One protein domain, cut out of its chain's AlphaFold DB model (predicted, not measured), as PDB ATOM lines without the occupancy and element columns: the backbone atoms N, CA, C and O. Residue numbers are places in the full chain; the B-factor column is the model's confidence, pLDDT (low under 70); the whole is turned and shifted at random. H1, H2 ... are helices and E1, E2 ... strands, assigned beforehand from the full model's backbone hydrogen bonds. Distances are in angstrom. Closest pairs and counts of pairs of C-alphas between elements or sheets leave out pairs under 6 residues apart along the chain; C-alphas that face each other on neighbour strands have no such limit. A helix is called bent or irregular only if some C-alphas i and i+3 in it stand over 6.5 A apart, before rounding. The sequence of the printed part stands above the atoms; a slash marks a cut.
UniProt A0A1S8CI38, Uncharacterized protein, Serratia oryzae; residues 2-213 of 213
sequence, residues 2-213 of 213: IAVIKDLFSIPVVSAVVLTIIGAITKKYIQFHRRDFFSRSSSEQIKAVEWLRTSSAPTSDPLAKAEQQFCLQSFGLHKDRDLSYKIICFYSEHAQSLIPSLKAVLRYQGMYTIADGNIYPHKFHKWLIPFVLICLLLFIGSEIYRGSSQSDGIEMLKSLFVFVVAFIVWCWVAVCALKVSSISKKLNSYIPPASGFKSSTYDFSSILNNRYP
ATOM      1  N   ILE A   2      91.096  10.515  54.264       51.81
ATOM      2  CA  ILE A   2      89.743   9.934  54.098       51.81
ATOM      3  C   ILE A   2      88.918  10.639  53.000       51.81
ATOM      4  O   ILE A   2      88.316   9.965  52.175       51.81
ATOM      5  N   ALA A   3      88.954  11.977  52.923       58.41
ATOM      6  CA  ALA A   3      88.252  12.738  51.877       58.41
ATOM      7  C   ALA A   3      88.760  12.438  50.450       58.41
ATOM      8  O   ALA A   3      87.970  12.279  49.533       58.41
ATOM      9  N   VAL A   4      90.073  12.260  50.279       63.94
ATOM     10  CA  VAL A   4      90.682  11.919  48.980       63.94
ATOM     11  C   VAL A   4      90.297  10.503  48.543       63.94
ATOM     12  O   VAL A   4      90.028  10.257  47.373       63.94
ATOM     13  N   ILE A   5      90.238   9.566  49.495       60.94
ATOM     14  CA  ILE A   5      89.780   8.193  49.249       60.94
ATOM     15  C   ILE A   5      88.298   8.193  48.848       60.94
ATOM     16  O   ILE A   5      87.932   7.523  47.888       60.94
ATOM     17  N   LYS A   6      87.462   8.976  49.540       61.31
ATOM     18  CA  LYS A   6      86.047   9.174  49.198       61.31
ATOM     19  C   LYS A   6      85.890   9.680  47.762       61.31
ATOM     20  O   LYS A   6      85.133   9.088  46.997       61.31
ATOM     21  N   ASP A   7      86.612  10.733  47.388       64.19
ATOM     22  CA  ASP A   7      86.499  11.322  46.050       64.19
ATOM     23  C   ASP A   7      86.968  10.349  44.962       64.19
ATOM     24  O   ASP A   7      86.312  10.216  43.932       64.19
ATOM     25  N   LEU A   8      88.032   9.581  45.221       64.75
ATOM     26  CA  LEU A   8      88.538   8.565  44.298       64.75
ATOM     27  C   LEU A   8      87.522   7.436  44.049       64.75
ATOM     28  O   LEU A   8      87.322   7.024  42.908       64.75
ATOM     29  N   PHE A   9      86.868   6.944  45.105       60.88
ATOM     30  CA  PHE A   9      85.865   5.878  45.010       60.88
ATOM     31  C   PHE A   9      84.493   6.356  44.526       60.88
ATOM     32  O   PHE A   9      83.706   5.542  44.048       60.88
ATOM     33  N   SER A  10      84.220   7.660  44.605       62.78
ATOM     34  CA  SER A  10      82.999   8.272  44.067       62.78
ATOM     35  C   SER A  10      83.022   8.388  42.539       62.78
ATOM     36  O   SER A  10      81.990   8.680  41.939       62.78
ATOM     37  N   ILE A  11      84.170   8.139  41.893       73.31
ATOM     38  CA  ILE A  11      84.284   8.080  40.432       73.31
ATOM     39  C   ILE A  11      83.731   6.725  39.952       73.31
ATOM     40  O   ILE A  11      84.350   5.691  40.228       73.31
ATOM     41  N   PRO A  12      82.627   6.692  39.174       66.75
ATOM     42  CA  PRO A  12      81.962   5.445  38.771       66.75
ATOM     43  C   PRO A  12      82.871   4.463  38.019       66.75
ATOM     44  O   PRO A  12      82.735   3.249  38.130       66.75
ATOM     45  N   VAL A  13      83.831   4.987  37.253       70.38
ATOM     46  CA  VAL A  13      84.807   4.169  36.522       70.38
ATOM     47  C   VAL A  13      85.787   3.493  37.483       70.38
ATOM     48  O   VAL A  13      86.074   2.307  37.342       70.38
ATOM     49  N   VAL A  14      86.281   4.223  38.486       67.88
ATOM     50  CA  VAL A  14      87.239   3.692  39.466       67.88
ATOM     51  C   VAL A  14      86.571   2.625  40.328       67.88
ATOM     52  O   VAL A  14      87.145   1.554  40.535       67.88
ATOM     53  N   SER A  15      85.336   2.862  40.767       64.75
ATOM     54  CA  SER A  15      84.569   1.875  41.527       64.75
ATOM     55  C   SER A  15      84.269   0.616  40.713       64.75
ATOM     56  O   SER A  15      84.488  -0.493  41.207       64.75
ATOM     57  N   ALA A  16      83.868   0.756  39.446       70.69
ATOM     58  CA  ALA A  16      83.632  -0.378  38.554       70.69
ATOM     59  C   ALA A  16      84.897  -1.225  38.340       70.69
ATOM     60  O   ALA A  16      84.834  -2.457  38.389       70.69
ATOM     61  N   VAL A  17      86.060  -0.589  38.157       72.00
ATOM     62  CA  VAL A  17      87.349  -1.284  38.007       72.00
ATOM     63  C   VAL A  17      87.700  -2.056  39.277       72.00
ATOM     64  O   VAL A  17      88.017  -3.245  39.201       72.00
ATOM     65  N   VAL A  18      87.591  -1.428  40.450       69.62
ATOM     66  CA  VAL A  18      87.890  -2.085  41.732       69.62
ATOM     67  C   VAL A  18      86.950  -3.266  41.975       69.62
ATOM     68  O   VAL A  18      87.415  -4.357  42.309       69.62
ATOM     69  N   LEU A  19      85.646  -3.099  41.741       70.81
ATOM     70  CA  LEU A  19      84.662  -4.176  41.877       70.81
ATOM     71  C   LEU A  19      84.922  -5.326  40.902       70.81
ATOM     72  O   LEU A  19      84.803  -6.490  41.282       70.81
ATOM     73  N   THR A  20      85.339  -5.027  39.673       74.44
ATOM     74  CA  THR A  20      85.677  -6.044  38.669       74.44
ATOM     75  C   THR A  20      86.914  -6.842  39.080       74.44
ATOM     76  O   THR A  20      86.912  -8.071  38.992       74.44
ATOM     77  N   ILE A  21      87.951  -6.173  39.594       71.69
ATOM     78  CA  ILE A  21      89.160  -6.825  40.116       71.69
ATOM     79  C   ILE A  21      88.806  -7.719  41.310       71.69
ATOM     80  O   ILE A  21      89.204  -8.885  41.341       71.69
ATOM     81  N   ILE A  22      88.007  -7.215  42.258       69.94
ATOM     82  CA  ILE A  22      87.523  -8.002  43.401       69.94
ATOM     83  C   ILE A  22      86.705  -9.200  42.912       69.94
ATOM     84  O   ILE A  22      86.938 -10.315  43.373       69.94
ATOM     85  N   GLY A  23      85.799  -9.017  41.951       71.38
ATOM     86  CA  GLY A  23      84.991 -10.088  41.369       71.38
ATOM     87  C   GLY A  23      85.836 -11.170  40.693       71.38
ATOM     88  O   GLY A  23      85.613 -12.360  40.917       71.38
ATOM     89  N   ALA A  24      86.860 -10.784  39.929       71.19
ATOM     90  CA  ALA A  24      87.778 -11.713  39.270       71.19
ATOM     91  C   ALA A  24      88.621 -12.513  40.279       71.19
ATOM     92  O   ALA A  24      88.747 -13.734  40.161       71.19
ATOM     93  N   ILE A  25      89.150 -11.838  41.302       66.25
ATOM     94  CA  ILE A  25      89.869 -12.449  42.427       66.25
ATOM     95  C   ILE A  25      88.944 -13.435  43.148       66.25
ATOM     96  O   ILE A  25      89.278 -14.606  43.306       66.25
ATOM     97  N   THR A  26      87.739 -12.995  43.498       65.88
ATOM     98  CA  THR A  26      86.710 -13.806  44.158       65.88
ATOM     99  C   THR A  26      86.390 -15.055  43.341       65.88
ATOM    100  O   THR A  26      86.434 -16.161  43.871       65.88
ATOM    101  N   LYS A  27      86.168 -14.928  42.030       71.94
ATOM    102  CA  LYS A  27      85.903 -16.069  41.141       71.94
ATOM    103  C   LYS A  27      87.058 -17.072  41.109       71.94
ATOM    104  O   LYS A  27      86.816 -18.276  41.101       71.94
ATOM    105  N   LYS A  28      88.303 -16.588  41.096       67.75
ATOM    106  CA  LYS A  28      89.503 -17.435  41.075       67.75
ATOM    107  C   LYS A  28      89.692 -18.204  42.385       67.75
ATOM    108  O   LYS A  28      90.030 -19.382  42.358       67.75
ATOM    109  N   TYR A  29      89.475 -17.549  43.526       63.00
ATOM    110  CA  TYR A  29      89.764 -18.121  44.847       63.00
ATOM    111  C   TYR A  29      88.561 -18.835  45.489       63.00
ATOM    112  O   TYR A  29      88.744 -19.690  46.354       63.00
ATOM    113  N   ILE A  30      87.339 -18.552  45.027       62.94
ATOM    114  CA  ILE A  30      86.085 -19.223  45.413       62.94
ATOM    115  C   ILE A  30      85.606 -20.125  44.266       62.94
ATOM    116  O   ILE A  30      84.423 -20.180  43.930       62.94
ATOM    117  N   GLN A  31      86.525 -20.847  43.623       63.06
ATOM    118  CA  GLN A  31      86.122 -21.913  42.715       63.06
ATOM    119  C   GLN A  31      85.540 -23.057  43.553       63.06
ATOM    120  O   GLN A  31      86.267 -23.839  44.161       63.06
ATOM    121  N   PHE A  32      84.210 -23.082  43.639       59.38
ATOM    122  CA  PHE A  32      83.451 -23.963  44.514       59.38
ATOM    123  C   PHE A  32      83.163 -25.303  43.836       59.38
ATOM    124  O   PHE A  32      82.405 -25.372  42.866       59.38
ATOM    125  N   HIS A  33      83.707 -26.391  44.382       64.75
ATOM    126  CA  HIS A  33      83.244 -27.731  44.025       64.75
ATOM    127  C   HIS A  33      81.973 -28.085  44.812       64.75
ATOM    128  O   HIS A  33      81.971 -28.131  46.041       64.75
ATOM    129  N   ARG A  34      80.869 -28.330  44.088       60.47
ATOM    130  CA  ARG A  34      79.512 -28.465  44.656       60.47
ATOM    131  C   ARG A  34      79.280 -29.744  45.465       60.47
ATOM    132  O   ARG A  34      78.413 -29.750  46.334       60.47
ATOM    133  N   ARG A  35      80.024 -30.818  45.186       70.19
ATOM    134  CA  ARG A  35      79.913 -32.111  45.879       70.19
ATOM    135  C   ARG A  35      81.289 -32.574  46.329       70.19
ATOM    136  O   ARG A  35      82.130 -32.896  45.495       70.19
ATOM    137  N   ASP A  36      81.493 -32.598  47.639       84.81
ATOM    138  CA  ASP A  36      82.685 -33.155  48.277       84.81
ATOM    139  C   ASP A  36      82.429 -34.589  48.749       84.81
ATOM    140  O   ASP A  36      81.287 -34.965  49.026       84.81
ATOM    141  N   PHE A  37      83.496 -35.370  48.880       85.38
ATOM    142  CA  PHE A  37      83.461 -36.750  49.365       85.38
ATOM    143  C   PHE A  37      82.624 -36.932  50.649       85.38
ATOM    144  O   PHE A  37      81.781 -37.819  50.717       85.38
ATOM    145  N   PHE A  38      82.754 -36.032  51.630       84.69
ATOM    146  CA  PHE A  38      82.050 -36.118  52.921       84.69
ATOM    147  C   PHE A  38      80.563 -35.740  52.864       84.69
ATOM    148  O   PHE A  38      79.872 -35.776  53.885       84.69
ATOM    149  N   SER A  39      80.070 -35.276  51.717       85.31
ATOM    150  CA  SER A  39      78.646 -35.002  51.486       85.31
ATOM    151  C   SER A  39      77.916 -36.164  50.812       85.31
ATOM    152  O   SER A  39      76.702 -36.097  50.635       85.31
ATOM    153  N   ARG A  40      78.647 -37.219  50.439       84.38
ATOM    154  CA  ARG A  40      78.120 -38.405  49.760       84.38
ATOM    155  C   ARG A  40      77.608 -39.452  50.738       84.38
ATOM    156  O   ARG A  40      77.983 -39.442  51.910       84.38
ATOM    157  N   SER A  41      76.777 -40.369  50.243       84.88
ATOM    158  CA  SER A  41      76.316 -41.526  51.017       84.88
ATOM    159  C   SER A  41      77.481 -42.460  51.362       84.88
ATOM    160  O   SER A  41      78.494 -42.489  50.662       84.88
ATOM    161  N   SER A  42      77.337 -43.253  52.423       80.81
ATOM    162  CA  SER A  42      78.357 -44.223  52.846       80.81
ATOM    163  C   SER A  42      78.745 -45.194  51.725       80.81
ATOM    164  O   SER A  42      79.926 -45.442  51.520       80.81
ATOM    165  N   SER A  43      77.776 -45.671  50.936       81.94
ATOM    166  CA  SER A  43      78.038 -46.554  49.788       81.94
ATOM    167  C   SER A  43      78.924 -45.897  48.721       81.94
ATOM    168  O   SER A  43      79.854 -46.524  48.218       81.94
ATOM    169  N   GLU A  44      78.687 -44.623  48.392       86.31
ATOM    170  CA  GLU A  44      79.543 -43.893  47.448       86.31
ATOM    171  C   GLU A  44      80.941 -43.636  48.017       86.31
ATOM    172  O   GLU A  44      81.925 -43.685  47.279       86.31
ATOM    173  N   GLN A  45      81.035 -43.383  49.325       84.12
ATOM    174  CA  GLN A  45      82.320 -43.209  49.992       84.12
ATOM    175  C   GLN A  45      83.134 -44.511  49.970       84.12
ATOM    176  O   GLN A  45      84.313 -44.468  49.633       84.12
ATOM    177  N   ILE A  46      82.510 -45.665  50.236       81.50
ATOM    178  CA  ILE A  46      83.157 -46.988  50.153       81.50
ATOM    179  C   ILE A  46      83.696 -47.234  48.739       81.50
ATOM    180  O   ILE A  46      84.881 -47.522  48.589       81.50
ATOM    181  N   LYS A  47      82.878 -47.012  47.701       86.44
ATOM    182  CA  LYS A  47      83.291 -47.174  46.293       86.44
ATOM    183  C   LYS A  47      84.512 -46.330  45.930       86.44
ATOM    184  O   LYS A  47      85.400 -46.798  45.221       86.44
ATOM    185  N   ALA A  48      84.568 -45.089  46.408       86.06
ATOM    186  CA  ALA A  48      85.704 -44.212  46.152       86.06
ATOM    187  C   ALA A  48      86.991 -44.731  46.813       86.06
ATOM    188  O   ALA A  48      88.065 -44.648  46.217       86.06
ATOM    189  N   VAL A  49      86.890 -45.274  48.032       82.88
ATOM    190  CA  VAL A  49      88.050 -45.833  48.738       82.88
ATOM    191  C   VAL A  49      88.509 -47.144  48.098       82.88
ATOM    192  O   VAL A  49      89.710 -47.340  47.916       82.88
ATOM    193  N   GLU A  50      87.582 -48.015  47.703       82.75
ATOM    194  CA  GLU A  50      87.889 -49.235  46.948       82.75
ATOM    195  C   GLU A  50      88.614 -48.915  45.640       82.75
ATOM    196  O   GLU A  50      89.664 -49.492  45.362       82.75
ATOM    197  N   TRP A  51      88.110 -47.943  44.875       85.88
ATOM    198  CA  TRP A  51      88.756 -47.501  43.642       85.88
ATOM    199  C   TRP A  51      90.146 -46.907  43.898       85.88
ATOM    200  O   TRP A  51      91.097 -47.231  43.194       85.88
ATOM    201  N   LEU A  52      90.312 -46.079  44.934       82.06
ATOM    202  CA  LEU A  52      91.620 -45.519  45.294       82.06
ATOM    203  C   LEU A  52      92.650 -46.606  45.618       82.06
ATOM    204  O   LEU A  52      93.818 -46.466  45.249       82.06
ATOM    205  N   ARG A  53      92.214 -47.687  46.272       75.44
ATOM    206  CA  ARG A  53      93.049 -48.843  46.619       75.44
ATOM    207  C   ARG A  53      93.459 -49.666  45.401       75.44
ATOM    208  O   ARG A  53      94.594 -50.127  45.353       75.44
ATOM    209  N   THR A  54      92.557 -49.871  44.444       77.38
ATOM    210  CA  THR A  54      92.844 -50.648  43.225       77.38
ATOM    211  C   THR A  54      93.556 -49.824  42.156       77.38
ATOM    212  O   THR A  54      94.265 -50.386  41.324       77.38
ATOM    213  N   SER A  55      93.414 -48.496  42.192       73.19
ATOM    214  CA  SER A  55      94.088 -47.590  41.265       73.19
ATOM    215  C   SER A  55      95.608 -47.617  41.452       73.19
ATOM    216  O   SER A  55      96.127 -47.435  42.561       73.19
ATOM    217  N   SER A  56      96.329 -47.807  40.347       68.25
ATOM    218  CA  SER A  56      97.786 -47.722  40.299       68.25
ATOM    219  C   SER A  56      98.286 -46.302  40.593       68.25
ATOM    220  O   SER A  56      97.561 -45.307  40.470       68.25
ATOM    221  N   ALA A  57      99.549 -46.214  41.021       67.00
ATOM    222  CA  ALA A  57     100.250 -44.945  41.195       67.00
ATOM    223  C   ALA A  57     100.224 -44.123  39.887       67.00
ATOM    224  O   ALA A  57     100.115 -44.718  38.812       67.00
ATOM    225  N   PRO A  58     100.301 -42.779  39.966       65.69
ATOM    226  CA  PRO A  58     100.141 -41.919  38.801       65.69
ATOM    227  C   PRO A  58     101.084 -42.327  37.665       65.69
ATOM    228  O   PRO A  58     102.306 -42.311  37.817       65.69
ATOM    229  N   THR A  59     100.502 -42.699  36.527       67.12
ATOM    230  CA  THR A  59     101.241 -43.084  35.323       67.12
ATOM    231  C   THR A  59     101.885 -41.849  34.686       67.12
ATOM    232  O   THR A  59     101.353 -40.740  34.774       67.12
ATOM    233  N   SER A  60     103.027 -42.024  34.015       74.44
ATOM    234  CA  SER A  60     103.660 -40.967  33.210       74.44
ATOM    235  C   SER A  60     102.829 -40.567  31.983       74.44
ATOM    236  O   SER A  60     103.027 -39.479  31.444       74.44
ATOM    237  N   ASP A  61     101.891 -41.421  31.564       85.88
ATOM    238  CA  ASP A  61     100.960 -41.150  30.473       85.88
ATOM    239  C   ASP A  61      99.967 -40.024  30.842       85.88
ATOM    240  O   ASP A  61      99.209 -40.157  31.815       85.88
ATOM    241  N   PRO A  62      99.929 -38.913  30.078       85.62
ATOM    242  CA  PRO A  62      99.007 -37.811  30.333       85.62
ATOM    243  C   PRO A  62      97.531 -38.214  30.231       85.62
ATOM    244  O   PRO A  62      96.715 -37.627  30.947       85.62
ATOM    245  N   LEU A  63      97.173 -39.193  29.390       87.88
ATOM    246  CA  LEU A  63      95.782 -39.620  29.231       87.88
ATOM    247  C   LEU A  63      95.302 -40.395  30.462       87.88
ATOM    248  O   LEU A  63      94.312 -40.000  31.078       87.88
ATOM    249  N   ALA A  64      96.052 -41.415  30.885       84.50
ATOM    250  CA  ALA A  64      95.774 -42.150  32.118       84.50
ATOM    251  C   ALA A  64      95.738 -41.227  33.350       84.50
ATOM    252  O   ALA A  64      94.886 -41.369  34.230       84.50
ATOM    253  N   LYS A  65      96.624 -40.221  33.405       85.56
ATOM    254  CA  LYS A  65      96.620 -39.211  34.472       85.56
ATOM    255  C   LYS A  65      95.353 -38.353  34.455       85.56
ATOM    256  O   LYS A  65      94.806 -38.063  35.518       85.56
ATOM    257  N   ALA A  66      94.884 -37.932  33.282       86.44
ATOM    258  CA  ALA A  66      93.650 -37.161  33.156       86.44
ATOM    259  C   ALA A  66      92.428 -37.990  33.577       86.44
ATOM    260  O   ALA A  66      91.609 -37.510  34.358       86.44
ATOM    261  N   GLU A  67      92.337 -39.244  33.133       88.31
ATOM    262  CA  GLU A  67      91.277 -40.176  33.536       88.31
ATOM    263  C   GLU A  67      91.240 -40.354  35.058       88.31
ATOM    264  O   GLU A  67      90.195 -40.184  35.688       88.31
ATOM    265  N   GLN A  68      92.404 -40.568  35.675       86.81
ATOM    266  CA  GLN A  68      92.529 -40.672  37.125       86.81
ATOM    267  C   GLN A  68      92.031 -39.407  37.842       86.81
ATOM    268  O   GLN A  68      91.309 -39.498  38.839       86.81
ATOM    269  N   GLN A  69      92.365 -38.220  37.328       88.38
ATOM    270  CA  GLN A  69      91.868 -36.951  37.865       88.38
ATOM    271  C   GLN A  69      90.347 -36.829  37.737       88.38
ATOM    272  O   GLN A  69      89.695 -36.390  38.687       88.38
ATOM    273  N   PHE A  70      89.775 -37.233  36.602       87.38
ATOM    274  CA  PHE A  70      88.328 -37.223  36.395       87.38
ATOM    275  C   PHE A  70      87.608 -38.163  37.361       87.38
ATOM    276  O   PHE A  70      86.608 -37.760  37.958       87.38
ATOM    277  N   CYS A  71      88.132 -39.368  37.587       87.25
ATOM    278  CA  CYS A  71      87.583 -40.306  38.565       87.25
ATOM    279  C   CYS A  71      87.648 -39.753  39.996       87.25
ATOM    280  O   CYS A  71      86.655 -39.774  40.717       87.25
ATOM    281  N   LEU A  72      88.776 -39.172  40.412       88.31
ATOM    282  CA  LEU A  72      88.880 -38.549  41.737       88.31
ATOM    283  C   LEU A  72      87.862 -37.414  41.918       88.31
ATOM    284  O   LEU A  72      87.177 -37.328  42.941       88.31
ATOM    285  N   GLN A  73      87.707 -36.564  40.903       86.94
ATOM    286  CA  GLN A  73      86.709 -35.499  40.927       86.94
ATOM    287  C   GLN A  73      85.275 -36.036  40.915       86.94
ATOM    288  O   GLN A  73      84.410 -35.457  41.578       86.94
ATOM    289  N   SER A  74      85.014 -37.147  40.224       87.62
ATOM    290  CA  SER A  74      83.700 -37.794  40.214       87.62
ATOM    291  C   SER A  74      83.319 -38.334  41.591       87.62
ATOM    292  O   SER A  74      82.132 -38.355  41.904       87.62
ATOM    293  N   PHE A  75      84.293 -38.646  42.455       87.38
ATOM    294  CA  PHE A  75      84.094 -38.965  43.873       87.38
ATOM    295  C   PHE A  75      84.054 -37.736  44.798       87.38
ATOM    296  O   PHE A  75      83.748 -37.855  45.984       87.38
ATOM    297  N   GLY A  76      84.273 -36.526  44.279       85.62
ATOM    298  CA  GLY A  76      84.339 -35.302  45.084       85.62
ATOM    299  C   GLY A  76      85.626 -35.181  45.906       85.62
ATOM    300  O   GLY A  76      85.619 -34.537  46.959       85.62
ATOM    301  N   LEU A  77      86.702 -35.827  45.452       87.69
ATOM    302  CA  LEU A  77      88.042 -35.775  46.032       87.69
ATOM    303  C   LEU A  77      88.936 -34.775  45.280       87.69
ATOM    304  O   LEU A  77      88.510 -34.107  44.332       87.69
ATOM    305  N   HIS A  78      90.179 -34.627  45.737       87.56
ATOM    306  CA  HIS A  78      91.149 -33.754  45.088       87.56
ATOM    307  C   HIS A  78      91.674 -34.395  43.793       87.56
ATOM    308  O   HIS A  78      91.793 -35.609  43.701       87.56
ATOM    309  N   LYS A  79      92.077 -33.592  42.799       85.94
ATOM    310  CA  LYS A  79      92.726 -34.105  41.569       85.94
ATOM    311  C   LYS A  79      94.036 -34.858  41.835       85.94
ATOM    312  O   LYS A  79      94.525 -35.594  40.990       85.94
ATOM    313  N   ASP A  80      94.628 -34.612  42.993       84.94
ATOM    314  CA  ASP A  80      95.863 -35.245  43.422       84.94
ATOM    315  C   ASP A  80      95.496 -36.507  44.210       84.94
ATOM    316  O   ASP A  80      94.748 -36.433  45.194       84.94
ATOM    317  N   ARG A  81      95.974 -37.661  43.734       82.62
ATOM    318  CA  ARG A  81      95.690 -38.965  44.337       82.62
ATOM    319  C   ARG A  81      96.280 -39.068  45.736       82.62
ATOM    320  O   ARG A  81      95.580 -39.514  46.642       82.62
ATOM    321  N   ASP A  82      97.525 -38.644  45.916       83.12
ATOM    322  CA  ASP A  82      98.242 -38.775  47.184       83.12
ATOM    323  C   ASP A  82      97.621 -37.863  48.234       83.12
ATOM    324  O   ASP A  82      97.417 -38.270  49.380       83.12
ATOM    325  N   LEU A  83      97.204 -36.660  47.828       85.25
ATOM    326  CA  LEU A  83      96.455 -35.781  48.714       85.25
ATOM    327  C   LEU A  83      95.081 -36.359  49.067       85.25
ATOM    328  O   LEU A  83      94.669 -36.296  50.224       85.25
ATOM    329  N   SER A  84      94.365 -36.920  48.092       86.44
ATOM    330  CA  SER A  84      93.054 -37.535  48.329       86.44
ATOM    331  C   SER A  84      93.150 -38.720  49.283       86.44
ATOM    332  O   SER A  84      92.360 -38.816  50.220       86.44
ATOM    333  N   TYR A  85      94.159 -39.571  49.093       83.00
ATOM    334  CA  TYR A  85      94.466 -40.680  49.986       83.00
ATOM    335  C   TYR A  85      94.798 -40.182  51.397       83.00
ATOM    336  O   TYR A  85      94.177 -40.612  52.369       83.00
ATOM    337  N   LYS A  86      95.687 -39.189  51.511       85.00
ATOM    338  CA  LYS A  86      96.057 -38.559  52.784       85.00
ATOM    339  C   LYS A  86      94.843 -37.974  53.517       85.00
ATOM    340  O   LYS A  86      94.721 -38.172  54.719       85.00
ATOM    341  N   ILE A  87      93.933 -37.291  52.816       86.94
ATOM    342  CA  ILE A  87      92.698 -36.726  53.394       86.94
ATOM    343  C   ILE A  87      91.793 -37.826  53.958       86.94
ATOM    344  O   ILE A  87      91.234 -37.662  55.040       86.94
ATOM    345  N   ILE A  88      91.649 -38.931  53.229       83.94
ATOM    346  CA  ILE A  88      90.802 -40.061  53.614       83.94
ATOM    347  C   ILE A  88      91.372 -40.793  54.838       83.94
ATOM    348  O   ILE A  88      90.634 -41.031  55.792       83.94
ATOM    349  N   CYS A  89      92.676 -41.078  54.858       79.81
ATOM    350  CA  CYS A  89      93.343 -41.686  56.016       79.81
ATOM    351  C   CYS A  89      93.338 -40.755  57.237       79.81
ATOM    352  O   CYS A  89      93.062 -41.170  58.361       79.81
ATOM    353  N   PHE A  90      93.566 -39.458  57.025       83.50
ATOM    354  CA  PHE A  90      93.479 -38.480  58.104       83.50
ATOM    355  C   PHE A  90      92.064 -38.427  58.695       83.50
ATOM    356  O   PHE A  90      91.905 -38.347  59.911       83.50
ATOM    357  N   TYR A  91      91.035 -38.495  57.845       83.00
ATOM    358  CA  TYR A  91      89.641 -38.521  58.275       83.00
ATOM    359  C   TYR A  91      89.298 -39.748  59.122       83.00
ATOM    360  O   TYR A  91      88.570 -39.606  60.098       83.00
ATOM    361  N   SER A  92      89.812 -40.931  58.790       75.50
ATOM    362  CA  SER A  92      89.502 -42.138  59.557       75.50
ATOM    363  C   SER A  92      90.133 -42.181  60.937       75.50
ATOM    364  O   SER A  92      89.560 -42.766  61.850       75.50
ATOM    365  N   GLU A  93      91.311 -41.580  61.091       73.25
ATOM    366  CA  GLU A  93      92.024 -41.565  62.370       73.25
ATOM    367  C   GLU A  93      91.569 -40.432  63.297       73.25
ATOM    368  O   GLU A  93      91.748 -40.513  64.511       73.25
ATOM    369  N   HIS A  94      90.995 -39.361  62.744       75.50
ATOM    370  CA  HIS A  94      90.696 -38.151  63.502       75.50
ATOM    371  C   HIS A  94      89.195 -37.899  63.681       75.50
ATOM    372  O   HIS A  94      88.346 -38.320  62.902       75.50
ATOM    373  N   ALA A  95      88.864 -37.140  64.728       66.88
ATOM    374  CA  ALA A  95      87.490 -36.867  65.124       66.88
ATOM    375  C   ALA A  95      86.654 -36.148  64.046       66.88
ATOM    376  O   ALA A  95      87.123 -35.261  63.324       66.88
ATOM    377  N   GLN A  96      85.348 -36.440  64.065       71.44
ATOM    378  CA  GLN A  96      84.298 -35.840  63.229       71.44
ATOM    379  C   GLN A  96      84.290 -34.295  63.251       71.44
ATOM    380  O   GLN A  96      83.839 -33.651  62.303       71.44
ATOM    381  N   SER A  97      84.852 -33.683  64.299       77.31
ATOM    382  CA  SER A  97      85.008 -32.231  64.445       77.31
ATOM    383  C   SER A  97      85.881 -31.579  63.362       77.31
ATOM    384  O   SER A  97      85.759 -30.378  63.126       77.31
ATOM    385  N   LEU A  98      86.731 -32.344  62.667       81.12
ATOM    386  CA  LEU A  98      87.595 -31.839  61.593       81.12
ATOM    387  C   LEU A  98      86.949 -31.913  60.202       81.12
ATOM    388  O   LEU A  98      87.467 -31.293  59.267       81.12
ATOM    389  N   ILE A  99      85.787 -32.567  60.065       82.25
ATOM    390  CA  ILE A  99      85.036 -32.652  58.800       82.25
ATOM    391  C   ILE A  99      84.790 -31.271  58.179       82.25
ATOM    392  O   ILE A  99      85.049 -31.123  56.986       82.25
ATOM    393  N   PRO A 100      84.336 -30.231  58.909       84.38
ATOM    394  CA  PRO A 100      84.093 -28.924  58.300       84.38
ATOM    395  C   PRO A 100      85.345 -28.312  57.658       84.38
ATOM    396  O   PRO A 100      85.241 -27.610  56.652       84.38
ATOM    397  N   SER A 101      86.527 -28.581  58.218       84.31
ATOM    398  CA  SER A 101      87.801 -28.089  57.689       84.31
ATOM    399  C   SER A 101      88.286 -28.922  56.502       84.31
ATOM    400  O   SER A 101      88.750 -28.355  55.518       84.31
ATOM    401  N   LEU A 102      88.110 -30.245  56.537       85.25
ATOM    402  CA  LEU A 102      88.412 -31.127  55.401       85.25
ATOM    403  C   LEU A 102      87.481 -30.853  54.208       85.25
ATOM    404  O   LEU A 102      87.935 -30.769  53.069       85.25
ATOM    405  N   LYS A 103      86.192 -30.592  54.468       87.38
ATOM    406  CA  LYS A 103      85.240 -30.094  53.463       87.38
ATOM    407  C   LYS A 103      85.724 -28.793  52.832       87.38
ATOM    408  O   LYS A 103      85.627 -28.640  51.620       87.38
ATOM    409  N   ALA A 104      86.258 -27.864  53.627       83.94
ATOM    410  CA  ALA A 104      86.791 -26.611  53.099       83.94
ATOM    411  C   ALA A 104      87.982 -26.849  52.152       83.94
ATOM    412  O   ALA A 104      88.032 -26.235  51.090       83.94
ATOM    413  N   VAL A 105      88.882 -27.783  52.475       86.31
ATOM    414  CA  VAL A 105      90.002 -28.160  51.592       86.31
ATOM    415  C   VAL A 105      89.502 -28.722  50.263       86.31
ATOM    416  O   VAL A 105      89.973 -28.300  49.211       86.31
ATOM    417  N   LEU A 106      88.524 -29.630  50.282       86.00
ATOM    418  CA  LEU A 106      87.994 -30.224  49.049       86.00
ATOM    419  C   LEU A 106      87.198 -29.222  48.198       86.00
ATOM    420  O   LEU A 106      87.264 -29.272  46.971       86.00
ATOM    421  N   ARG A 107      86.461 -28.305  48.837       83.69
ATOM    422  CA  ARG A 107      85.581 -27.341  48.157       83.69
ATOM    423  C   ARG A 107      86.307 -26.118  47.608       83.69
ATOM    424  O   ARG A 107      85.854 -25.593  46.597       83.69
ATOM    425  N   TYR A 108      87.382 -25.668  48.257       81.31
ATOM    426  CA  TYR A 108      88.094 -24.427  47.928       81.31
ATOM    427  C   TYR A 108      89.535 -24.695  47.487       81.31
ATOM    428  O   TYR A 108      90.491 -24.188  48.074       81.31
ATOM    429  N   GLN A 109      89.690 -25.482  46.421       80.56
ATOM    430  CA  GLN A 109      91.003 -25.836  45.861       80.56
ATOM    431  C   GLN A 109      91.800 -24.605  45.396       80.56
ATOM    432  O   GLN A 109      93.022 -24.617  45.431       80.56
ATOM    433  N   GLY A 110      91.125 -23.507  45.035       77.56
ATOM    434  CA  GLY A 110      91.782 -22.253  44.650       77.56
ATOM    435  C   GLY A 110      92.516 -21.528  45.789       77.56
ATOM    436  O   GLY A 110      93.287 -20.615  45.517       77.56
ATOM    437  N   MET A 111      92.305 -21.902  47.057       78.19
ATOM    438  CA  MET A 111      92.921 -21.224  48.212       78.19
ATOM    439  C   MET A 111      94.343 -21.710  48.534       78.19
ATOM    440  O   MET A 111      95.022 -21.126  49.388       78.19
ATOM    441  N   TYR A 112      94.809 -22.773  47.883       83.75
ATOM    442  CA  TYR A 112      96.099 -23.387  48.170       83.75
ATOM    443  C   TYR A 112      96.756 -23.967  46.918       83.75
ATOM    444  O   TYR A 112      96.111 -24.271  45.923       83.75
ATOM    445  N   THR A 113      98.067 -24.154  47.006       84.00
ATOM    446  CA  THR A 113      98.867 -24.900  46.031       84.00
ATOM    447  C   THR A 113      99.343 -26.202  46.637       84.00
ATOM    448  O   THR A 113      99.555 -26.282  47.848       84.00
ATOM    449  N   ILE A 114      99.550 -27.200  45.787       83.69
ATOM    450  CA  ILE A 114     100.143 -28.472  46.186       83.69
ATOM    451  C   ILE A 114     101.566 -28.525  45.658       83.69
ATOM    452  O   ILE A 114     101.803 -28.241  44.486       83.69
ATOM    453  N   ALA A 115     102.490 -28.884  46.537       80.56
ATOM    454  CA  ALA A 115     103.847 -29.267  46.184       80.56
ATOM    455  C   ALA A 115     104.230 -30.459  47.064       80.56
ATOM    456  O   ALA A 115     103.889 -30.473  48.247       80.56
ATOM    457  N   ASP A 116     104.866 -31.473  46.478       75.12
ATOM    458  CA  ASP A 116     105.390 -32.646  47.194       75.12
ATOM    459  C   ASP A 116     104.359 -33.350  48.105       75.12
ATOM    460  O   ASP A 116     104.656 -33.742  49.233       75.12
ATOM    461  N   GLY A 117     103.099 -33.454  47.660       71.25
ATOM    462  CA  GLY A 117     102.016 -34.080  48.439       71.25
ATOM    463  C   GLY A 117     101.580 -33.292  49.688       71.25
ATOM    464  O   GLY A 117     100.882 -33.831  50.560       71.25
ATOM    465  N   ASN A 118     101.981 -32.022  49.793       81.50
ATOM    466  CA  ASN A 118     101.646 -31.110  50.882       81.50
ATOM    467  C   ASN A 118     100.812 -29.922  50.394       81.50
ATOM    468  O   ASN A 118     100.970 -29.423  49.280       81.50
ATOM    469  N   ILE A 119      99.925 -29.445  51.267       84.56
ATOM    470  CA  ILE A 119      99.065 -28.288  51.024       84.56
ATOM    471  C   ILE A 119      99.771 -27.028  51.519       84.56
ATOM    472  O   ILE A 119     100.027 -26.873  52.717       84.56
ATOM    473  N   TYR A 120      99.978 -26.068  50.628       84.19
ATOM    474  CA  TYR A 120     100.480 -24.741  50.962       84.19
ATOM    475  C   TYR A 120      99.389 -23.698  50.717       84.19
ATOM    476  O   TYR A 120      99.128 -23.335  49.569       84.19
ATOM    477  N   PRO A 121      98.743 -23.181  51.780       82.44
ATOM    478  CA  PRO A 121      97.825 -22.062  51.650       82.44
ATOM    479  C   PRO A 121      98.547 -20.867  51.036       82.44
ATOM    480  O   PRO A 121      99.671 -20.532  51.426       82.44
ATOM    481  N   HIS A 122      97.894 -20.186  50.101       78.94
ATOM    482  CA  HIS A 122      98.478 -19.011  49.471       78.94
ATOM    483  C   HIS A 122      98.763 -17.922  50.516       78.94
ATOM    484  O   HIS A 122      97.843 -17.337  51.090       78.94
ATOM    485  N   LYS A 123     100.048 -17.591  50.727       68.62
ATOM    486  CA  LYS A 123     100.487 -16.558  51.691       68.62
ATOM    487  C   LYS A 123      99.782 -15.213  51.477       68.62
ATOM    488  O   LYS A 123      99.493 -14.514  52.445       68.62
ATOM    489  N   PHE A 124      99.450 -14.899  50.224       63.00
ATOM    490  CA  PHE A 124      98.745 -13.680  49.837       63.00
ATOM    491  C   PHE A 124      97.351 -13.551  50.472       63.00
ATOM    492  O   PHE A 124      96.917 -12.436  50.732       63.00
ATOM    493  N   HIS A 125      96.678 -14.652  50.826       65.62
ATOM    494  CA  HIS A 125      95.346 -14.600  51.446       65.62
ATOM    495  C   HIS A 125      95.362 -13.954  52.835       65.62
ATOM    496  O   HIS A 125      94.366 -13.359  53.234       65.62
ATOM    497  N   LYS A 126      96.494 -14.001  53.556       67.06
ATOM    498  CA  LYS A 126      96.622 -13.333  54.862       67.06
ATOM    499  C   LYS A 126      96.484 -11.815  54.765       67.06
ATOM    500  O   LYS A 126      96.004 -11.209  55.712       67.06
ATOM    501  N   TRP A 127      96.898 -11.228  53.644       67.44
ATOM    502  CA  TRP A 127      96.870  -9.782  53.417       67.44
ATOM    503  C   TRP A 127      95.725  -9.363  52.497       67.44
ATOM    504  O   TRP A 127      95.069  -8.364  52.763       67.44
ATOM    505  N   LEU A 128      95.422 -10.153  51.466       71.00
ATOM    506  CA  LEU A 128      94.350  -9.861  50.516       71.00
ATOM    507  C   LEU A 128      92.969  -9.850  51.179       71.00
ATOM    508  O   LEU A 128      92.170  -8.966  50.891       71.00
ATOM    509  N   ILE A 129      92.682 -10.799  52.074       72.56
ATOM    510  CA  ILE A 129      91.378 -10.868  52.744       72.56
ATOM    511  C   ILE A 129      91.126  -9.612  53.597       72.56
ATOM    512  O   ILE A 129      90.118  -8.949  53.358       72.56
ATOM    513  N   PRO A 130      92.002  -9.209  54.539       74.44
ATOM    514  CA  PRO A 130      91.773  -7.975  55.288       74.44
ATOM    515  C   PRO A 130      91.837  -6.725  54.401       74.44
ATOM    516  O   PRO A 130      91.054  -5.803  54.611       74.44
ATOM    517  N   PHE A 131      92.697  -6.694  53.378       79.12
ATOM    518  CA  PHE A 131      92.799  -5.554  52.464       79.12
ATOM    519  C   PHE A 131      91.504  -5.316  51.678       79.12
ATOM    520  O   PHE A 131      90.973  -4.209  51.686       79.12
ATOM    521  N   VAL A 132      90.945  -6.356  51.053       75.81
ATOM    522  CA  VAL A 132      89.683  -6.241  50.307       75.81
ATOM    523  C   VAL A 132      88.523  -5.904  51.240       75.81
ATOM    524  O   VAL A 132      87.664  -5.118  50.854       75.81
ATOM    525  N   LEU A 133      88.516  -6.422  52.477       78.12
ATOM    526  CA  LEU A 133      87.514  -6.035  53.472       78.12
ATOM    527  C   LEU A 133      87.568  -4.527  53.735       78.12
ATOM    528  O   LEU A 133      86.543  -3.864  53.653       78.12
ATOM    529  N   ILE A 134      88.756  -3.976  53.989       81.44
ATOM    530  CA  ILE A 134      88.941  -2.536  54.218       81.44
ATOM    531  C   ILE A 134      88.484  -1.729  52.996       81.44
ATOM    532  O   ILE A 134      87.749  -0.758  53.156       81.44
ATOM    533  N   CYS A 135      88.854  -2.138  51.780       75.94
ATOM    534  CA  CYS A 135      88.407  -1.468  50.556       75.94
ATOM    535  C   CYS A 135      86.880  -1.491  50.398       75.94
ATOM    536  O   CYS A 135      86.296  -0.467  50.054       75.94
ATOM    537  N   LEU A 136      86.226  -2.624  50.680       75.62
ATOM    538  CA  LEU A 136      84.766  -2.741  50.646       75.62
ATOM    539  C   LEU A 136      84.104  -1.855  51.707       75.62
ATOM    540  O   LEU A 136      83.140  -1.160  51.397       75.62
ATOM    541  N   LEU A 137      84.637  -1.828  52.933       79.12
ATOM    542  CA  LEU A 137      84.135  -0.966  54.007       79.12
ATOM    543  C   LEU A 137      84.235   0.519  53.627       79.12
ATOM    544  O   LEU A 137      83.285   1.268  53.838       79.12
ATOM    545  N   LEU A 138      85.359   0.939  53.036       78.06
ATOM    546  CA  LEU A 138      85.569   2.319  52.588       78.06
ATOM    547  C   LEU A 138      84.643   2.695  51.429       78.06
ATOM    548  O   LEU A 138      84.027   3.759  51.466       78.06
ATOM    549  N   PHE A 139      84.520   1.822  50.425       73.25
ATOM    550  CA  PHE A 139      83.658   2.054  49.267       73.25
ATOM    551  C   PHE A 139      82.197   2.220  49.689       73.25
ATOM    552  O   PHE A 139      81.545   3.208  49.364       73.25
ATOM    553  N   ILE A 140      81.696   1.279  50.483       72.44
ATOM    554  CA  ILE A 140      80.285   1.255  50.848       72.44
ATOM    555  C   ILE A 140      79.973   2.304  51.925       72.44
ATOM    556  O   ILE A 140      78.908   2.913  51.894       72.44
ATOM    557  N   GLY A 141      80.915   2.595  52.830       74.06
ATOM    558  CA  GLY A 141      80.799   3.723  53.756       74.06
ATOM    559  C   GLY A 141      80.684   5.069  53.031       74.06
ATOM    560  O   GLY A 141      79.907   5.925  53.452       74.06
ATOM    561  N   SER A 142      81.391   5.235  51.907       73.38
ATOM    562  CA  SER A 142      81.263   6.415  51.043       73.38
ATOM    563  C   SER A 142      79.874   6.518  50.404       73.38
ATOM    564  O   SER A 142      79.281   7.596  50.408       73.38
ATOM    565  N   GLU A 143      79.326   5.408  49.904       71.38
ATOM    566  CA  GLU A 143      77.982   5.360  49.305       71.38
ATOM    567  C   GLU A 143      76.875   5.643  50.335       71.38
ATOM    568  O   GLU A 143      75.989   6.459  50.085       71.38
ATOM    569  N   ILE A 144      76.962   5.063  51.540       72.00
ATOM    570  CA  ILE A 144      76.019   5.338  52.641       72.00
ATOM    571  C   ILE A 144      76.066   6.820  53.037       72.00
ATOM    572  O   ILE A 144      75.019   7.448  53.207       72.00
ATOM    573  N   TYR A 145      77.265   7.398  53.155       73.00
ATOM    574  CA  TYR A 145      77.428   8.820  53.455       73.00
ATOM    575  C   TYR A 145      76.839   9.710  52.351       73.00
ATOM    576  O   TYR A 145      76.189  10.710  52.655       73.00
ATOM    577  N   ARG A 146      77.023   9.347  51.073       70.19
ATOM    578  CA  ARG A 146      76.450  10.085  49.938       70.19
ATOM    579  C   ARG A 146      74.921  10.068  49.974       70.19
ATOM    580  O   ARG A 146      74.326  11.141  49.935       70.19
ATOM    581  N   GLY A 147      74.311   8.892  50.132       70.06
ATOM    582  CA  GLY A 147      72.855   8.756  50.245       70.06
ATOM    583  C   GLY A 147      72.286   9.526  51.442       70.06
ATOM    584  O   GLY A 147      71.280  10.220  51.317       70.06
ATOM    585  N   SER A 148      72.986   9.506  52.583       71.25
ATOM    586  CA  SER A 148      72.619  10.307  53.759       71.25
ATOM    587  C   SER A 148      72.715  11.816  53.497       71.25
ATOM    588  O   SER A 148      71.802  12.551  53.865       71.25
ATOM    589  N   SER A 149      73.775  12.286  52.832       73.56
ATOM    590  CA  SER A 149      73.966  13.708  52.512       73.56
ATOM    591  C   SER A 149      72.967  14.234  51.481       73.56
ATOM    592  O   SER A 149      72.673  15.426  51.486       73.56
ATOM    593  N   GLN A 150      72.478  13.376  50.587       76.50
ATOM    594  CA  GLN A 150      71.463  13.718  49.586       76.50
ATOM    595  C   GLN A 150      70.035  13.542  50.120       76.50
ATOM    596  O   GLN A 150      69.075  13.811  49.404       76.50
ATOM    597  N   SER A 151      69.890  13.126  51.386       75.62
ATOM    598  CA  SER A 151      68.613  12.817  52.029       75.62
ATOM    599  C   SER A 151      67.778  11.773  51.265       75.62
ATOM    600  O   SER A 151      66.558  11.706  51.435       75.62
ATOM    601  N   ASP A 152      68.434  10.933  50.455       77.06
ATOM    602  CA  ASP A 152      67.813   9.833  49.720       77.06
ATOM    603  C   ASP A 152      67.861   8.562  50.578       77.06
ATOM    604  O   ASP A 152      68.814   7.771  50.570       77.06
ATOM    605  N   GLY A 153      66.795   8.365  51.357       72.75
ATOM    606  CA  GLY A 153      66.648   7.196  52.222       72.75
ATOM    607  C   GLY A 153      66.613   5.864  51.460       72.75
ATOM    608  O   GLY A 153      66.998   4.836  52.020       72.75
ATOM    609  N   ILE A 154      66.202   5.860  50.186       76.56
ATOM    610  CA  ILE A 154      66.144   4.646  49.360       76.56
ATOM    611  C   ILE A 154      67.557   4.255  48.920       76.56
ATOM    612  O   ILE A 154      67.927   3.080  49.011       76.56
ATOM    613  N   GLU A 155      68.358   5.217  48.468       70.50
ATOM    614  CA  GLU A 155      69.753   4.988  48.077       70.50
ATOM    615  C   GLU A 155      70.613   4.567  49.278       70.50
ATOM    616  O   GLU A 155      71.417   3.631  49.181       70.50
ATOM    617  N   MET A 156      70.364   5.160  50.449       71.94
ATOM    618  CA  MET A 156      71.003   4.763  51.704       71.94
ATOM    619  C   MET A 156      70.675   3.309  52.084       71.94
ATOM    620  O   MET A 156      71.582   2.534  52.394       71.94
ATOM    621  N   LEU A 157      69.399   2.906  52.024       74.25
ATOM    622  CA  LEU A 157      68.968   1.548  52.377       74.25
ATOM    623  C   LEU A 157      69.538   0.494  51.414       74.25
ATOM    624  O   LEU A 157      69.990  -0.564  51.855       74.25
ATOM    625  N   LYS A 158      69.570   0.788  50.107       73.12
ATOM    626  CA  LYS A 158      70.199  -0.081  49.097       73.12
ATOM    627  C   LYS A 158      71.684  -0.279  49.383       73.12
ATOM    628  O   LYS A 158      72.159  -1.414  49.393       73.12
ATOM    629  N   SER A 159      72.398   0.807  49.664       70.88
ATOM    630  CA  SER A 159      73.831   0.774  49.974       70.88
ATOM    631  C   SER A 159      74.116  -0.024  51.246       70.88
ATOM    632  O   SER A 159      75.037  -0.840  51.279       70.88
ATOM    633  N   LEU A 160      73.268   0.124  52.269       74.12
ATOM    634  CA  LEU A 160      73.351  -0.652  53.506       74.12
ATOM    635  C   LEU A 160      73.066  -2.147  53.282       74.12
ATOM    636  O   LEU A 160      73.737  -3.000  53.856       74.12
ATOM    637  N   PHE A 161      72.105  -2.500  52.431       72.44
ATOM    638  CA  PHE A 161      71.851  -3.903  52.101       72.44
ATOM    639  C   PHE A 161      73.058  -4.541  51.399       72.44
ATOM    640  O   PHE A 161      73.518  -5.616  51.791       72.44
ATOM    641  N   VAL A 162      73.617  -3.848  50.401       74.06
ATOM    642  CA  VAL A 162      74.826  -4.291  49.692       74.06
ATOM    643  C   VAL A 162      76.000  -4.442  50.662       74.06
ATOM    644  O   VAL A 162      76.728  -5.433  50.573       74.06
ATOM    645  N   PHE A 163      76.140  -3.529  51.633       74.62
ATOM    646  CA  PHE A 163      77.118  -3.631  52.718       74.62
ATOM    647  C   PHE A 163      77.019  -4.954  53.465       74.62
ATOM    648  O   PHE A 163      77.995  -5.698  53.549       74.62
ATOM    649  N   VAL A 164      75.833  -5.249  54.002       74.06
ATOM    650  CA  VAL A 164      75.613  -6.418  54.855       74.06
ATOM    651  C   VAL A 164      75.897  -7.700  54.077       74.06
ATOM    652  O   VAL A 164      76.608  -8.574  54.575       74.06
ATOM    653  N   VAL A 165      75.420  -7.800  52.835       76.00
ATOM    654  CA  VAL A 165      75.655  -8.979  51.989       76.00
ATOM    655  C   VAL A 165      77.142  -9.151  51.675       76.00
ATOM    656  O   VAL A 165      77.684 -10.241  51.871       76.00
ATOM    657  N   ALA A 166      77.825  -8.090  51.233       75.19
ATOM    658  CA  ALA A 166      79.251  -8.146  50.913       75.19
ATOM    659  C   ALA A 166      80.094  -8.508  52.145       75.19
ATOM    660  O   ALA A 166      80.990  -9.348  52.058       75.19
ATOM    661  N   PHE A 167      79.764  -7.934  53.303       77.62
ATOM    662  CA  PHE A 167      80.430  -8.218  54.569       77.62
ATOM    663  C   PHE A 167      80.266  -9.686  54.982       77.62
ATOM    664  O   PHE A 167      81.261 -10.352  55.260       77.62
ATOM    665  N   ILE A 168      79.041 -10.226  54.947       77.94
ATOM    666  CA  ILE A 168      78.768 -11.636  55.276       77.94
ATOM    667  C   ILE A 168      79.563 -12.574  54.361       77.94
ATOM    668  O   ILE A 168      80.221 -13.500  54.844       77.94
ATOM    669  N   VAL A 169      79.539 -12.325  53.048       78.56
ATOM    670  CA  VAL A 169      80.284 -13.129  52.067       78.56
ATOM    671  C   VAL A 169      81.782 -13.079  52.357       78.56
ATOM    672  O   VAL A 169      82.457 -14.111  52.328       78.56
ATOM    673  N   TRP A 170      82.320 -11.910  52.693       78.12
ATOM    674  CA  TRP A 170      83.749 -11.764  52.938       78.12
ATOM    675  C   TRP A 170      84.200 -12.381  54.267       78.12
ATOM    676  O   TRP A 170      85.243 -13.039  54.330       78.12
ATOM    677  N   CYS A 171      83.386 -12.267  55.318       80.12
ATOM    678  CA  CYS A 171      83.589 -12.988  56.572       80.12
ATOM    679  C   CYS A 171      83.592 -14.505  56.350       80.12
ATOM    680  O   CYS A 171      84.451 -15.205  56.890       80.12
ATOM    681  N   TRP A 172      82.686 -15.021  55.516       81.62
ATOM    682  CA  TRP A 172      82.662 -16.435  55.147       81.62
ATOM    683  C   TRP A 172      83.970 -16.877  54.471       81.62
ATOM    684  O   TRP A 172      84.563 -17.882  54.871       81.62
ATOM    685  N   VAL A 173      84.474 -16.095  53.510       80.00
ATOM    686  CA  VAL A 173      85.766 -16.349  52.841       80.00
ATOM    687  C   VAL A 173      86.920 -16.367  53.844       80.00
ATOM    688  O   VAL A 173      87.750 -17.279  53.804       80.00
ATOM    689  N   ALA A 174      86.954 -15.409  54.774       81.19
ATOM    690  CA  ALA A 174      87.965 -15.351  55.825       81.19
ATOM    691  C   ALA A 174      87.954 -16.614  56.700       81.19
ATOM    692  O   ALA A 174      89.000 -17.227  56.929       81.19
ATOM    693  N   VAL A 175      86.769 -17.064  57.128       83.94
ATOM    694  CA  VAL A 175      86.606 -18.298  57.910       83.94
ATOM    695  C   VAL A 175      87.072 -19.523  57.119       83.94
ATOM    696  O   VAL A 175      87.758 -20.385  57.673       83.94
ATOM    697  N   CYS A 176      86.750 -19.615  55.827       82.62
ATOM    698  CA  CYS A 176      87.212 -20.704  54.964       82.62
ATOM    699  C   CYS A 176      88.739 -20.732  54.838       82.62
ATOM    700  O   CYS A 176      89.341 -21.790  55.032       82.62
ATOM    701  N   ALA A 177      89.374 -19.584  54.605       82.69
ATOM    702  CA  ALA A 177      90.829 -19.486  54.514       82.69
ATOM    703  C   ALA A 177      91.520 -19.896  55.826       82.69
ATOM    704  O   ALA A 177      92.524 -20.613  55.807       82.69
ATOM    705  N   LEU A 178      90.962 -19.507  56.978       83.94
ATOM    706  CA  LEU A 178      91.462 -19.925  58.290       83.94
ATOM    707  C   LEU A 178      91.327 -21.437  58.503       83.94
ATOM    708  O   LEU A 178      92.278 -22.073  58.964       83.94
ATOM    709  N   LYS A 179      90.186 -22.030  58.129       86.50
ATOM    710  CA  LYS A 179      89.973 -23.485  58.202       86.50
ATOM    711  C   LYS A 179      90.990 -24.242  57.352       86.50
ATOM    712  O   LYS A 179      91.619 -25.160  57.873       86.50
ATOM    713  N   VAL A 180      91.195 -23.822  56.099       85.69
ATOM    714  CA  VAL A 180      92.184 -24.407  55.174       85.69
ATOM    715  C   VAL A 180      93.604 -24.279  55.732       85.69
ATOM    716  O   VAL A 180      94.348 -25.253  55.742       85.69
ATOM    717  N   SER A 181      93.971 -23.116  56.268       85.50
ATOM    718  CA  SER A 181      95.293 -22.878  56.866       85.50
ATOM    719  C   SER A 181      95.552 -23.712  58.127       85.50
ATOM    720  O   SER A 181      96.663 -24.187  58.360       85.50
ATOM    721  N   SER A 182      94.531 -23.908  58.960       85.56
ATOM    722  CA  SER A 182      94.640 -24.724  60.172       85.56
ATOM    723  C   SER A 182      94.797 -26.208  59.837       85.56
ATOM    724  O   SER A 182      95.702 -26.874  60.344       85.56
ATOM    725  N   ILE A 183      93.951 -26.727  58.942       87.12
ATOM    726  CA  ILE A 183      93.977 -28.143  58.571       87.12
ATOM    727  C   ILE A 183      95.179 -28.492  57.696       87.12
ATOM    728  O   ILE A 183      95.700 -29.592  57.836       87.12
ATOM    729  N   SER A 184      95.683 -27.569  56.867       86.31
ATOM    730  CA  SER A 184      96.880 -27.817  56.060       86.31
ATOM    731  C   SER A 184      98.089 -28.124  56.938       86.31
ATOM    732  O   SER A 184      98.854 -29.023  56.619       86.31
ATOM    733  N   LYS A 185      98.241 -27.450  58.087       86.44
ATOM    734  CA  LYS A 185      99.317 -27.761  59.042       86.44
ATOM    735  C   LYS A 185      99.216 -29.197  59.557       86.44
ATOM    736  O   LYS A 185     100.221 -29.894  59.574       86.44
ATOM    737  N   LYS A 186      98.004 -29.633  59.922       86.75
ATOM    738  CA  LYS A 186      97.740 -30.990  60.433       86.75
ATOM    739  C   LYS A 186      97.922 -32.063  59.355       86.75
ATOM    740  O   LYS A 186      98.541 -33.087  59.616       86.75
ATOM    741  N   LEU A 187      97.428 -31.808  58.143       85.38
ATOM    742  CA  LEU A 187      97.578 -32.707  56.995       85.38
ATOM    743  C   LEU A 187      99.039 -32.823  56.547       85.38
ATOM    744  O   LEU A 187      99.487 -33.912  56.215       85.38
ATOM    745  N   ASN A 188      99.804 -31.731  56.564       87.06
ATOM    746  CA  ASN A 188     101.212 -31.764  56.165       87.06
ATOM    747  C   ASN A 188     102.088 -32.511  57.178       87.06
ATOM    748  O   ASN A 188     103.056 -33.144  56.776       87.06
ATOM    749  N   SER A 189     101.754 -32.464  58.473       85.56
ATOM    750  CA  SER A 189     102.439 -33.265  59.497       85.56
ATOM    751  C   SER A 189     102.024 -34.738  59.502       85.56
ATOM    752  O   SER A 189     102.680 -35.554  60.141       85.56
ATOM    753  N   TYR A 190     100.915 -35.076  58.842       82.75
ATOM    754  CA  TYR A 190     100.387 -36.430  58.831       82.75
ATOM    755  C   TYR A 190     101.073 -37.273  57.755       82.75
ATOM    756  O   TYR A 190     101.078 -36.922  56.571       82.75
ATOM    757  N   ILE A 191     101.627 -38.407  58.178       78.69
ATOM    758  CA  ILE A 191     102.229 -39.405  57.299       78.69
ATOM    759  C   ILE A 191     101.196 -40.524  57.132       78.69
ATOM    760  O   ILE A 191     100.920 -41.225  58.108       78.69
ATOM    761  N   PRO A 192     100.590 -40.681  55.941       73.12
ATOM    762  CA  PRO A 192      99.622 -41.743  55.722       73.12
ATOM    763  C   PRO A 192     100.307 -43.119  55.790       73.12
ATOM    764  O   PRO A 192     101.490 -43.233  55.450       73.12
ATOM    765  N   PRO A 193      99.586 -44.176  56.203       68.06
ATOM    766  CA  PRO A 193     100.117 -45.534  56.187       68.06
ATOM    767  C   PRO A 193     100.522 -45.947  54.765       68.06
ATOM    768  O   PRO A 193      99.940 -45.489  53.780       68.06
ATOM    769  N   ALA A 194     101.523 -46.826  54.653       62.59
ATOM    770  CA  ALA A 194     101.949 -47.347  53.359       62.59
ATOM    771  C   ALA A 194     100.763 -48.018  52.644       62.59
ATOM    772  O   ALA A 194     100.064 -48.855  53.217       62.59
ATOM    773  N   SER A 195     100.568 -47.682  51.370       55.16
ATOM    774  CA  SER A 195      99.448 -48.117  50.522       55.16
ATOM    775  C   SER A 195      99.394 -49.631  50.241       55.16
ATOM    776  O   SER A 195      98.514 -50.086  49.517       55.16
ATOM    777  N   GLY A 196     100.317 -50.417  50.809       48.22
ATOM    778  CA  GLY A 196     100.490 -51.849  50.556       48.22
ATOM    779  C   GLY A 196      99.785 -52.814  51.519       48.22
ATOM    780  O   GLY A 196      99.908 -54.021  51.324       48.22
ATOM    781  N   PHE A 197      99.063 -52.351  52.550       43.97
ATOM    782  CA  PHE A 197      98.435 -53.265  53.520       43.97
ATOM    783  C   PHE A 197      97.028 -53.711  53.074       43.97
ATOM    784  O   PHE A 197      96.109 -52.899  52.961       43.97
ATOM    785  N   LYS A 198      96.857 -55.014  52.809       47.34
ATOM    786  CA  LYS A 198      95.579 -55.638  52.420       47.34
ATOM    787  C   LYS A 198      94.791 -56.053  53.670       47.34
ATOM    788  O   LYS A 198      95.033 -57.120  54.220       47.34
ATOM    789  N   SER A 199      93.850 -55.220  54.107       44.22
ATOM    790  CA  SER A 199      92.816 -55.621  55.077       44.22
ATOM    791  C   SER A 199      91.807 -56.563  54.401       44.22
ATOM    792  O   SER A 199      91.387 -56.303  53.272       44.22
ATOM    793  N   SER A 200      91.433 -57.657  55.071       43.81
ATOM    794  CA  SER A 200      90.519 -58.700  54.577       43.81
ATOM    795  C   SER A 200      89.030 -58.331  54.651       43.81
ATOM    796  O   SER A 200      88.184 -59.172  54.351       43.81
ATOM    797  N   THR A 201      88.694 -57.106  55.065       45.97
ATOM    798  CA  THR A 201      87.328 -56.739  55.467       45.97
ATOM    799  C   THR A 201      86.811 -55.529  54.673       45.97
ATOM    800  O   THR A 201      87.528 -54.549  54.465       45.97
ATOM    801  N   TYR A 202      85.554 -55.612  54.212       51.41
ATOM    802  CA  TYR A 202      84.887 -54.648  53.315       51.41
ATOM    803  C   TYR A 202      84.061 -53.576  54.049       51.41
ATOM    804  O   TYR A 202      83.135 -53.002  53.480       51.41
ATOM    805  N   ASP A 203      84.356 -53.302  55.319       48.44
ATOM    806  CA  ASP A 203      83.585 -52.338  56.110       48.44
ATOM    807  C   ASP A 203      84.285 -50.973  56.159       48.44
ATOM    808  O   ASP A 203      85.509 -50.926  56.277       48.44
ATOM    809  N   PHE A 204      83.557 -49.854  56.088       51.78
ATOM    810  CA  PHE A 204      84.132 -48.504  55.887       51.78
ATOM    811  C   PHE A 204      85.203 -48.125  56.928       51.78
ATOM    812  O   PHE A 204      86.215 -47.505  56.601       51.78
ATOM    813  N   SER A 205      85.019 -48.555  58.175       47.75
ATOM    814  CA  SER A 205      85.979 -48.423  59.278       47.75
ATOM    815  C   SER A 205      87.193 -49.352  59.130       47.75
ATOM    816  O   SER A 205      88.319 -48.922  59.362       47.75
ATOM    817  N   SER A 206      87.003 -50.592  58.672       51.00
ATOM    818  CA  SER A 206      88.074 -51.582  58.424       51.00
ATOM    819  C   SER A 206      88.865 -51.351  57.126       51.00
ATOM    820  O   SER A 206      90.009 -51.787  56.980       51.00
ATOM    821  N   ILE A 207      88.272 -50.617  56.184       49.62
ATOM    822  CA  ILE A 207      88.884 -50.151  54.938       49.62
ATOM    823  C   ILE A 207      89.823 -48.951  55.204       49.62
ATOM    824  O   ILE A 207      90.693 -48.628  54.391       49.62
ATOM    825  N   LEU A 208      89.698 -48.282  56.347       49.47
ATOM    826  CA  LEU A 208      90.471 -47.076  56.632       49.47
ATOM    827  C   LEU A 208      91.397 -47.199  57.843       49.47
ATOM    828  O   LEU A 208      92.464 -46.591  57.852       49.47
ATOM    829  N   ASN A 209      91.038 -48.016  58.833       43.22
ATOM    830  CA  ASN A 209      91.828 -48.199  60.042       43.22
ATOM    831  C   ASN A 209      92.682 -49.475  59.937       43.22
ATOM    832  O   ASN A 209      92.226 -50.572  60.240       43.22
ATOM    833  N   ASN A 210      93.959 -49.324  59.574       45.41
ATOM    834  CA  ASN A 210      94.993 -50.375  59.661       45.41
ATOM    835  C   ASN A 210      95.391 -50.713  61.124       45.41
ATOM    836  O   ASN A 210      96.484 -51.217  61.373       45.41
ATOM    837  N   ARG A 211      94.550 -50.376  62.111       37.09
ATOM    838  CA  ARG A 211      94.814 -50.535  63.552       37.09
ATOM    839  C   ARG A 211      93.597 -51.051  64.323       37.09
ATOM    840  O   ARG A 211      93.290 -50.547  65.399       37.09
ATOM    841  N   TYR A 212      92.901 -52.042  63.788       27.41
ATOM    842  CA  TYR A 212      92.116 -52.927  64.643       27.41
ATOM    843  C   TYR A 212      92.681 -54.343  64.491       27.41
ATOM    844  O   TYR A 212      92.926 -54.733  63.347       27.41
ATOM    845  N   PRO A 213      92.999 -55.036  65.603       37.78
ATOM    846  CA  PRO A 213      93.455 -56.421  65.558       37.78
ATOM    847  C   PRO A 213      92.405 -57.335  64.919       37.78
ATOM    848  O   PRO A 213      91.196 -57.018  65.033       37.78
TER     849      PRO A 213
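What this domain is: This is residues 2 to 213 of the 213 residues of an uncharacterized protein of Serratia oryzae (UniProt A0A1S8CI38). A long helical hairpin, H7 and H8, makes a shaft, and at one end of it sits a head of shorter helices, H3 to H6, with the small strand hairpin E1 and E2; the last stretch of H8 runs into this head, past H6 and E2. Along the shaft H2 runs near H7, and the short H1 crosses H7 toward the end away from the head, while residues 190 to 213, with no named element, trail at the head end. The printed part has 212 residues, with named elements in the order H1 H2 H3 H4 H5 H6 E1 E2 H7 H8; the two strands are antiparallel and the class is mostly helix. The whole is a loose rod with a radius of gyration of the C-alphas of 22.5 A, spanning 75 by 36 by 28 A.

Where its parts are: H1 is residues 2 to 9, beginning at C-alpha 2 (89.743, 9.934, 54.098), and H2 is residues 12 to 29, 25.6 A long. H3 is residues 42 to 54, H4 62 to 74, H5 81 to 93 and H6 96 to 107. H6 is irregular, with C-alphas 97 and 100 at 7.0 A. E1 is residues 112 to 115 and E2 118 to 121, each 9.9 A. H7, residues 125 to 149, is 35.5 A long; H8, residues 153 to 189, is 54.5 A and ends at C-alpha 189 (102.439, -33.265, 59.497).

How they stand to each other: H1 touches H7, about perpendicular at 87 degrees, closest at the C-alphas of Lys 6 and Ser 142, 5.8 A. H2 is close to H7 but not clearly touching, closest at the C-alphas of Ile 22 and Val 132, 7.4 A. H3 is close to H5 but not clearly touching, closest at the C-alphas of Leu 52 and Tyr 85, 7.3 A. H4 only just touches H5, with 3 pairs of C-alphas within 8 A, closest Leu 72 and Arg 81, 7.3 A. The helical hairpin H5 and H6 only just touches, with 3 such pairs, closest Ile 87 and Leu 102, 7.3 A. H6 touches H8, closest at the C-alphas of Ser 101 and Lys 179, 5.1 A. In the hairpin E1 and E2, N 113 and O 120 are 2.9 A apart and N 120 and O 113 2.8 A, within hydrogen-bond range. The closest C-alphas of E2 and H8 are those of Asn 118 and Asn 188, 5.3 A. The helical hairpin H7 and H8 touches at a shallow tilt of 8 degrees, opposite ways, closest at the C-alphas of Gly 147 and Met 156, 4.6 A. Every O i to N i+4 pair is within hydrogen-bond range in H1 to H5; the counts are 6 of 8 in H6, 20 of 21 in H7 and 31 of 33 in H8.

The domain as a whole: The C-alphas farthest apart, of Gln 150 and Pro 213, are 75.2 A apart. The printed part has no cut, and the link from H2 to H3, 12 residues, is long. Mean pLDDT of the printed part is 74.4; 54 residues are under 70, among them 2 to 10 and 193 to 213.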